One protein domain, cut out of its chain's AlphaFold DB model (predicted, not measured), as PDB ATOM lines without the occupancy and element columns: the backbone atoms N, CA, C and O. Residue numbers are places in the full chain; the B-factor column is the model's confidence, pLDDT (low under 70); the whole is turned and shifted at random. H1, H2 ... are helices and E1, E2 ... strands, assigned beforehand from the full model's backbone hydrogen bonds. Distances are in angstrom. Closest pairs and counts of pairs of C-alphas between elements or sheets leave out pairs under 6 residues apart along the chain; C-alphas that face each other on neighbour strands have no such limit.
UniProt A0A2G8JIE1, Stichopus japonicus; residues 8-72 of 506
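What this domain is: This is residues 8 to 72 of the 506 residues of a protein of Stichopus japonicus (UniProt A0A2G8JIE1). A small sheet of three parallel strands, in the order E1, E4, E5, has the helix H1 running along E1 over one face and the short helix H2 on the opposite face, beside the strands. Past one end of this sheet lies a small hairpin, E2 and E3, into which E1 runs on, and at the far end of the length residues 67 to 72 stick out as a tail. The printed part has 65 residues, with two named helices and five named strands in the order E1, E2, E3, H1, E4, E5, H2, and its class is mixed, helices and strands. It is only just compact, close to loose, with a radius of gyration of the C-alphas of 12.8 A and spans of 41 by 32 by 20 A.

Where its parts are: The longest strand, E4, is residues 40 to 44 and measures 13.2 A from first to last C-alpha. E1 is residues 8 to 11, 10.2 A, from C-alpha 8 at (-38.301, 51.578, 10.869). E5 is residues 59 to 61, 6.9 A. H1 is residues 23 to 33, 15.3 A, from C-alpha 23 at (-38.992, 39.681, 12.430). E2 is residues 14 to 16, 6.7 A, and E3 is residues 19 to 21, 6.6 A. H2 is residues 62 to 67, 8.6 A, ending with C-alpha 67 at (-44.834, 56.441, 27.112).

How they stand to each other: E4 is the inner strand, parallel to E1 at 23 degrees, with N 42 and O 8 2.8 A apart, within hydrogen-bond range. E4 is parallel to E5 at 34 degrees, with N 60 and O 41 2.8 A apart, also within range. H1 is on this sheet at a height of 10.6 A, over E1 and along the strands, at 1 degrees to E1 on the local plane. The closest C-alphas of E1 and H1 are those of Ala 11 and Tyr 23, 6.2 A. H2 is on the opposite face at a height of 6.6 A, over none of the strands; its closest C-alpha to E4 is Trp 62, 4.8 A from that of His 44. E1 and E2 meet only through their link, with a bend of 47 degrees. The hairpin E2 and E3 is antiparallel at 149 degrees, with N 14 and O 21 2.8 A apart, within hydrogen-bond range. H1 and H2 are apart. In H1 and H2 every O i to N i+4 pair is within hydrogen-bond range.

The domain as a whole: The C-alphas farthest apart, those of Ser 18 and Met 72, are 41.1 A apart. The printed part has no cut. The link from E4 to E5, residues 45 to 58, is long. Residues 67 to 72, of which 67 belongs to H2, stand free. The mean pLDDT of the printed part is 92.8, and no printed residue is under 70.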
ATOM      1  N   ILE A   8     -37.553  52.802  11.190       95.62
ATOM      2  CA  ILE A   8     -38.301  51.578  10.869       95.62
ATOM      3  C   ILE A   8     -39.077  51.141  12.113       95.62
ATOM      4  O   ILE A   8     -38.525  51.132  13.208       95.62
ATOM      5  N   VAL A   9     -40.345  50.775  11.950       96.12
ATOM      6  CA  VAL A   9     -41.168  50.194  13.021       96.12
ATOM      7  C   VAL A   9     -41.359  48.713  12.720       96.12
ATOM      8  O   VAL A   9     -41.677  48.359  11.586       96.12
ATOM      9  N   SER A  10     -41.130  47.852  13.708       96.50
ATOM     10  CA  SER A  10     -41.265  46.398  13.569       96.50
ATOM     11  C   SER A  10     -41.680  45.757  14.897       96.50
ATOM     12  O   SER A  10     -41.817  46.438  15.913       96.50
ATOM     13  N   ALA A  11     -41.858  44.440  14.898       96.44
ATOM     14  CA  ALA A  11     -42.038  43.634  16.100       96.44
ATOM     15  C   ALA A  11     -40.869  42.653  16.286       96.44
ATOM     16  O   ALA A  11     -40.075  42.437  15.367       96.44
ATOM     17  N   ASN A  12     -40.764  42.046  17.469       95.38
ATOM     18  CA  ASN A  12     -39.803  40.970  17.722       95.38
ATOM     19  C   ASN A  12     -40.099  39.734  16.858       95.38
ATOM     20  O   ASN A  12     -39.207  39.232  16.168       95.38
ATOM     21  N   VAL A  13     -41.357  39.281  16.848       95.88
ATOM     22  CA  VAL A  13     -41.794  38.075  16.137       95.88
ATOM     23  C   VAL A  13     -43.155  38.235  15.449       95.88
ATOM     24  O   VAL A  13     -43.996  39.027  15.863       95.88
ATOM     25  N   GLY A  14     -43.387  37.450  14.400       92.56
ATOM     26  CA  GLY A  14     -44.709  37.153  13.838       92.56
ATOM     27  C   GLY A  14     -45.168  35.747  14.232       92.56
ATOM     28  O   GLY A  14     -44.328  34.901  14.553       92.56
ATOM     29  N   ILE A  15     -46.475  35.480  14.187       91.44
ATOM     30  CA  ILE A  15     -47.048  34.163  14.493       91.44
ATOM     31  C   ILE A  15     -47.640  33.564  13.214       91.44
ATOM     32  O   ILE A  15     -48.473  34.175  12.553       91.44
ATOM     33  N   GLU A  16     -47.207  32.355  12.874       86.06
ATOM     34  CA  GLU A  16     -47.771  31.521  11.812       86.06
ATOM     35  C   GLU A  16     -48.205  30.172  12.425       86.06
ATOM     36  O   GLU A  16     -47.653  29.785  13.457       86.06
ATOM     37  N   PRO A  17     -49.152  29.423  11.821       80.44
ATOM     38  CA  PRO A  17     -49.783  28.261  12.464       80.44
ATOM     39  C   PRO A  17     -48.817  27.224  13.058       80.44
ATOM     40  O   PRO A  17     -49.101  26.632  14.091       80.44
ATOM     41  N   SER A  18     -47.662  27.011  12.422       82.12
ATOM     42  CA  SER A  18     -46.671  26.010  12.834       82.12
ATOM     43  C   SER A  18     -45.376  26.586  13.408       82.12
ATOM     44  O   SER A  18     -44.496  25.817  13.793       82.12
ATOM     45  N   ARG A  19     -45.196  27.915  13.422       87.88
ATOM     46  CA  ARG A  19     -43.917  28.532  13.817       87.88
ATOM     47  C   ARG A  19     -44.025  30.022  14.101       87.88
ATOM     48  O   ARG A  19     -44.880  30.722  13.572       87.88
ATOM     49  N   THR A  20     -43.034  30.543  14.811       91.25
ATOM     50  CA  THR A  20     -42.773  31.981  14.868       91.25
ATOM     51  C   THR A  20     -41.942  32.445  13.668       91.25
ATOM     52  O   THR A  20     -41.132  31.706  13.093       91.25
ATOM     53  N   VAL A  21     -42.123  33.703  13.279       89.94
ATOM     54  CA  VAL A  21     -41.298  34.392  12.282       89.94
ATOM     55  C   VAL A  21     -40.404  35.386  13.016       89.94
ATOM     56  O   VAL A  21     -40.917  36.290  13.660       89.94
ATOM     57  N   ASN A  22     -39.079  35.231  12.941       93.75
ATOM     58  CA  ASN A  22     -38.131  36.124  13.618       93.75
ATOM     59  C   ASN A  22     -38.008  37.471  12.879       93.75
ATOM     60  O   ASN A  22     -37.071  37.679  12.107       93.75
ATOM     61  N   TYR A  23     -38.973  38.370  13.081       95.31
ATOM     62  CA  TYR A  23     -38.992  39.681  12.430       95.31
ATOM     63  C   TYR A  23     -37.793  40.547  12.806       95.31
ATOM     64  O   TYR A  23     -37.230  41.186  11.917       95.31
ATOM     65  N   LYS A  24     -37.355  40.543  14.072       96.56
ATOM     66  CA  LYS A  24     -36.188  41.334  14.483       96.56
ATOM     67  C   LYS A  24     -34.904  40.870  13.798       96.56
ATOM     68  O   LYS A  24     -34.200  41.695  13.225       96.56
ATOM     69  N   GLY A  25     -34.634  39.565  13.794       95.00
ATOM     70  CA  GLY A  25     -33.444  39.024  13.133       95.00
ATOM     71  C   GLY A  25     -33.446  39.282  11.623       95.00
ATOM     72  O   GLY A  25     -32.423  39.656  11.056       95.00
ATOM     73  N   LEU A  26     -34.611  39.154  10.973       94.00
ATOM     74  CA  LEU A  26     -34.765  39.490   9.552       94.00
ATOM     75  C   LEU A  26     -34.526  40.982   9.284       94.00
ATOM     76  O   LEU A  26     -33.867  41.325   8.303       94.00
ATOM     77  N   LEU A  27     -35.031  41.862  10.152       95.44
ATOM     78  CA  LEU A  27     -34.806  43.303  10.060       95.44
ATOM     79  C   LEU A  27     -33.320  43.650  10.197       95.44
ATOM     80  O   LEU A  27     -32.807  44.440   9.408       95.44
ATOM     81  N   ASP A  28     -32.626  43.060  11.169       95.81
ATOM     82  CA  ASP A  28     -31.207  43.332  11.402       95.81
ATOM     83  C   ASP A  28     -30.347  42.923  10.211       95.81
ATOM     84  O   ASP A  28     -29.559  43.735   9.723       95.81
ATOM     85  N   ALA A  29     -30.571  41.716   9.685       93.69
ATOM     86  CA  ALA A  29     -29.896  41.244   8.481       93.69
ATOM     87  C   ALA A  29     -30.201  42.151   7.276       93.69
ATOM     88  O   ALA A  29     -29.303  42.506   6.514       93.69
ATOM     89  N   ALA A  30     -31.456  42.585   7.108       90.75
ATOM     90  CA  ALA A  30     -31.831  43.503   6.034       90.75
ATOM     91  C   ALA A  30     -31.134  44.867   6.161       90.75
ATOM     92  O   ALA A  30     -30.662  45.414   5.162       90.75
ATOM     93  N   ILE A  31     -31.030  45.408   7.379       93.38
ATOM     94  CA  ILE A  31     -30.289  46.645   7.643       93.38
ATOM     95  C   ILE A  31     -28.806  46.445   7.347       93.38
ATOM     96  O   ILE A  31     -28.204  47.338   6.760       93.38
ATOM     97  N   GLU A  32     -28.206  45.312   7.712       94.12
ATOM     98  CA  GLU A  32     -26.801  44.998   7.430       94.12
ATOM     99  C   GLU A  32     -26.513  44.949   5.922       94.12
ATOM    100  O   GLU A  32     -25.550  45.571   5.470       94.12
ATOM    101  N   MET A  33     -27.399  44.326   5.143       89.75
ATOM    102  CA  MET A  33     -27.289  44.241   3.681       89.75
ATOM    103  C   MET A  33     -27.567  45.569   2.957       89.75
ATOM    104  O   MET A  33     -27.124  45.754   1.828       89.75
ATOM    105  N   SER A  34     -28.326  46.489   3.561       88.44
ATOM    106  CA  SER A  34     -28.727  47.741   2.907       88.44
ATOM    107  C   SER A  34     -27.611  48.788   2.887       88.44
ATOM    108  O   SER A  34     -26.988  49.043   3.914       88.44
ATOM    109  N   ASP A  35     -27.422  49.497   1.773       89.81
ATOM    110  CA  ASP A  35     -26.515  50.657   1.723       89.81
ATOM    111  C   ASP A  35     -26.971  51.797   2.652       89.81
ATOM    112  O   ASP A  35     -26.158  52.561   3.174       89.81
ATOM    113  N   HIS A  36     -28.283  51.918   2.882       91.81
ATOM    114  CA  HIS A  36     -28.857  52.926   3.772       91.81
ATOM    115  C   HIS A  36     -29.121  52.335   5.156       91.81
ATOM    116  O   HIS A  36     -29.907  51.399   5.304       91.81
ATOM    117  N   LYS A  37     -28.522  52.928   6.192       94.06
ATOM    118  CA  LYS A  37     -28.762  52.531   7.583       94.06
ATOM    119  C   LYS A  37     -29.781  53.486   8.226       94.06
ATOM    120  O   LYS A  37     -29.484  54.679   8.353       94.06
ATOM    121  N   PRO A  38     -30.978  53.018   8.631       94.94
ATOM    122  CA  PRO A  38     -31.927  53.857   9.357       94.94
ATOM    123  C   PRO A  38     -31.318  54.291  10.694       94.94
ATOM    124  O   PRO A  38     -30.572  53.541  11.324       94.94
ATOM    125  N   LYS A  39     -31.650  55.506  11.142       95.62
ATOM    126  CA  LYS A  39     -31.114  56.044  12.402       95.62
ATOM    127  C   LYS A  39     -31.722  55.359  13.621       95.62
ATOM    128  O   LYS A  39     -31.061  55.247  14.646       95.62
ATOM    129  N   THR A  40     -32.980  54.937  13.511       96.69
ATOM    130  CA  THR A  40     -33.735  54.387  14.634       96.69
ATOM    131  C   THR A  40     -34.627  53.240  14.184       96.69
ATOM    132  O   THR A  40     -35.234  53.304  13.112       96.69
ATOM    133  N   CYS A  41     -34.755  52.214  15.019       97.81
ATOM    134  CA  CYS A  41     -35.787  51.195  14.874       97.81
ATOM    135  C   CYS A  41     -36.651  51.150  16.134       97.81
ATOM    136  O   CYS A  41     -36.115  51.110  17.234       97.81
ATOM    137  N   ILE A  42     -37.974  51.162  15.993       97.56
ATOM    138  CA  ILE A  42     -38.906  51.006  17.116       97.56
ATOM    139  C   ILE A  42     -39.435  49.577  17.078       97.56
ATOM    140  O   ILE A  42     -40.057  49.179  16.092       97.56
ATOM    141  N   ILE A  43     -39.164  48.808  18.130       98.06
ATOM    142  CA  ILE A  43     -39.462  47.378  18.191       98.06
ATOM    143  C   ILE A  43     -40.564  47.124  19.213       98.06
ATOM    144  O   ILE A  43     -40.420  47.417  20.400       98.06
ATOM    145  N   HIS A  44     -41.676  46.563  18.748       97.19
ATOM    146  CA  HIS A  44     -42.736  46.060  19.607       97.19
ATOM    147  C   HIS A  44     -42.425  44.628  20.054       97.19
ATOM    148  O   HIS A  44     -42.429  43.696  19.247       97.19
ATOM    149  N   ASN A  45     -42.162  44.447  21.347       95.38
ATOM    150  CA  ASN A  45     -42.047  43.124  21.945       95.38
ATOM    151  C   ASN A  45     -43.435  42.553  22.221       95.38
ATOM    152  O   ASN A  45     -44.171  43.058  23.068       95.38
ATOM    153  N   ARG A  46     -43.793  41.500  21.487       94.56
ATOM    154  CA  ARG A  46     -45.069  40.810  21.651       94.56
ATOM    155  C   ARG A  46     -45.091  40.014  22.947       94.56
ATOM    156  O   ARG A  46     -44.185  39.223  23.212       94.56
ATOM    157  N   THR A  47     -46.164  40.186  23.710       92.56
ATOM    158  CA  THR A  47     -46.405  39.474  24.968       92.56
ATOM    159  C   THR A  47     -46.346  37.958  24.773       92.56
ATOM    160  O   THR A  47     -46.917  37.432  23.820       92.56
ATOM    161  N   GLY A  48     -45.678  37.253  25.691       92.44
ATOM    162  CA  GLY A  48     -45.575  35.788  25.671       92.44
ATOM    163  C   GLY A  48     -44.445  35.224  24.801       92.44
ATOM    164  O   GLY A  48     -44.307  34.006  24.722       92.44
ATOM    165  N   TYR A  49     -43.622  36.078  24.187       93.31
ATOM    166  CA  TYR A  49     -42.462  35.676  23.386       93.31
ATOM    167  C   TYR A  49     -41.163  36.268  23.947       93.31
ATOM    168  O   TYR A  49     -41.216  37.289  24.635       93.31
ATOM    169  N   PRO A  50     -39.996  35.659  23.651       92.06
ATOM    170  CA  PRO A  50     -38.706  36.230  24.020       92.06
ATOM    171  C   PRO A  50     -38.551  37.663  23.504       92.06
ATOM    172  O   PRO A  50     -38.974  37.984  22.387       92.06
ATOM    173  N   GLU A  51     -37.941  38.522  24.318       93.62
ATOM    174  CA  GLU A  51     -37.640  39.884  23.897       93.62
ATOM    175  C   GLU A  51     -36.649  39.893  22.727       93.62
ATOM    176  O   GLU A  51     -35.785  39.027  22.602       93.62
ATOM    177  N   ALA A  52     -36.796  40.884  21.853       94.44
ATOM    178  CA  ALA A  52     -35.868  41.153  20.767       94.44
ATOM    179  C   ALA A  52     -34.474  41.532  21.290       94.44
ATOM    180  O   ALA A  52     -34.350  42.367  22.185       94.44
ATOM    181  N   ASP A  53     -33.427  41.025  20.639       94.69
ATOM    182  CA  ASP A  53     -32.060  41.508  20.835       94.69
ATOM    183  C   ASP A  53     -31.938  42.947  20.313       94.69
ATOM    184  O   ASP A  53     -32.027  43.200  19.107       94.69
ATOM    185  N   MET A  54     -31.768  43.911  21.218       96.50
ATOM    186  CA  MET A  54     -31.776  45.341  20.894       96.50
ATOM    187  C   MET A  54     -30.367  45.872  20.610       96.50
ATOM    188  O   MET A  54     -29.453  45.736  21.425       96.50
ATOM    189  N   VAL A  55     -30.191  46.566  19.484       96.75
ATOM    190  CA  VAL A  55     -28.934  47.241  19.140       96.75
ATOM    191  C   VAL A  55     -28.864  48.601  19.832       96.75
ATOM    192  O   VAL A  55     -29.602  49.535  19.498       96.75
ATOM    193  N   LYS A  56     -27.937  48.731  20.789       96.00
ATOM    194  CA  LYS A  56     -27.718  49.966  21.555       96.00
ATOM    195  C   LYS A  56     -27.453  51.155  20.626       96.00
ATOM    196  O   LYS A  56     -26.592  51.096  19.755       96.00
ATOM    197  N   GLY A  57     -28.172  52.253  20.852       94.75
ATOM    198  CA  GLY A  57     -28.041  53.489  20.073       94.75
ATOM    199  C   GLY A  57     -28.838  53.519  18.764       94.75
ATOM    200  O   GLY A  57     -28.890  54.575  18.140       94.75
ATOM    201  N   ARG A  58     -29.487  52.413  18.372       96.44
ATOM    202  CA  ARG A  58     -30.373  52.339  17.197       96.44
ATOM    203  C   ARG A  58     -31.793  51.924  17.579       96.44
ATOM    204  O   ARG A  58     -32.749  52.535  17.110       96.44
ATOM    205  N   ASP A  59     -31.938  50.900  18.415       98.06
ATOM    206  CA  ASP A  59     -33.240  50.293  18.692       98.06
ATOM    207  C   ASP A  59     -33.893  50.890  19.945       98.06
ATOM    208  O   ASP A  59     -33.253  51.039  20.988       98.06
ATOM    209  N   LEU A  60     -35.185  51.198  19.842       96.44
ATOM    210  CA  LEU A  60     -36.048  51.678  20.918       96.44
ATOM    211  C   LEU A  60     -37.183  50.686  21.154       96.44
ATOM    212  O   LEU A  60     -37.764  50.147  20.211       96.44
ATOM    213  N   GLN A  61     -37.530  50.480  22.419       95.50
ATOM    214  CA  GLN A  61     -38.707  49.706  22.797       95.50
ATOM    215  C   GLN A  61     -39.977  50.499  22.478       95.50
ATOM    216  O   GLN A  61     -40.074  51.675  22.833       95.50
ATOM    217  N   TRP A  62     -40.963  49.858  21.844       95.69
ATOM    218  CA  TRP A  62     -42.246  50.492  21.511       95.69
ATOM    219  C   TRP A  62     -42.931  51.099  22.739       95.69
ATOM    220  O   TRP A  62     -43.381  52.238  22.689       95.69
ATOM    221  N   SER A  63     -42.985  50.360  23.850       92.06
ATOM    222  CA  SER A  63     -43.624  50.817  25.089       92.06
ATOM    223  C   SER A  63     -42.994  52.104  25.623       92.06
ATOM    224  O   SER A  63     -43.726  53.032  25.949       92.06
ATOM    225  N   SER A  64     -41.660  52.184  25.639       91.19
ATOM    226  CA  SER A  64     -40.922  53.384  26.049       91.19
ATOM    227  C   SER A  64     -41.129  54.544  25.072       91.19
ATOM    228  O   SER A  64     -41.387  55.671  25.477       91.19
ATOM    229  N   ALA A  65     -41.082  54.268  23.766       90.81
ATOM    230  CA  ALA A  65     -41.307  55.294  22.751       90.81
ATOM    231  C   ALA A  65     -42.713  55.913  22.842       90.81
ATOM    232  O   ALA A  65     -42.871  57.108  22.605       90.81
ATOM    233  N   VAL A  66     -43.728  55.112  23.188       90.62
ATOM    234  CA  VAL A  66     -45.108  55.589  23.353       90.62
ATOM    235  C   VAL A  66     -45.309  56.288  24.698       90.62
ATOM    236  O   VAL A  66     -46.002  57.299  24.730       90.62
ATOM    237  N   SER A  67     -44.707  55.799  25.791       91.31
ATOM    238  CA  SER A  67     -44.834  56.441  27.112       91.31
ATOM    239  C   SER A  67     -44.254  57.850  27.147       91.31
ATOM    240  O   SER A  67     -44.796  58.717  27.828       91.31
ATOM    241  N   ASP A  68     -43.179  58.077  26.397       89.25
ATOM    242  CA  ASP A  68     -42.478  59.360  26.361       89.25
ATOM    243  C   ASP A  68     -43.104  60.343  25.353       89.25
ATOM    244  O   ASP A  68     -42.729  61.515  25.295       89.25
ATOM    245  N   ALA A  69     -44.056  59.879  24.539       87.62
ATOM    246  CA  ALA A  69     -44.684  60.688  23.509       87.62
ATOM    247  C   ALA A  69     -45.763  61.610  24.096       87.62
ATOM    248  O   ALA A  69     -46.700  61.179  24.766       87.62
ATOM    249  N   SER A  70     -45.689  62.898  23.763       86.25
ATOM    250  CA  SER A  70     -46.773  63.847  24.009       86.25
ATOM    251  C   SER A  70     -47.799  63.807  22.877       86.25
ATOM    252  O   SER A  70     -47.424  63.810  21.701       86.25
ATOM    253  N   LEU A  71     -49.089  63.870  23.219       83.75
ATOM    254  CA  LEU A  71     -50.157  64.125  22.251       83.75
ATOM    255  C   LEU A  71     -49.853  65.420  21.486       83.75
ATOM    256  O   LEU A  71     -49.792  66.495  22.079       83.75
ATOM    257  N   MET A  72     -49.671  65.318  20.172       75.44
ATOM    258  CA  MET A  72     -49.614  66.484  19.295       75.44
ATOM    259  C   MET A  72     -50.959  66.686  18.612       75.44
ATOM    260  O   MET A  72     -51.591  65.726  18.165       75.44
TER     261      MET A  72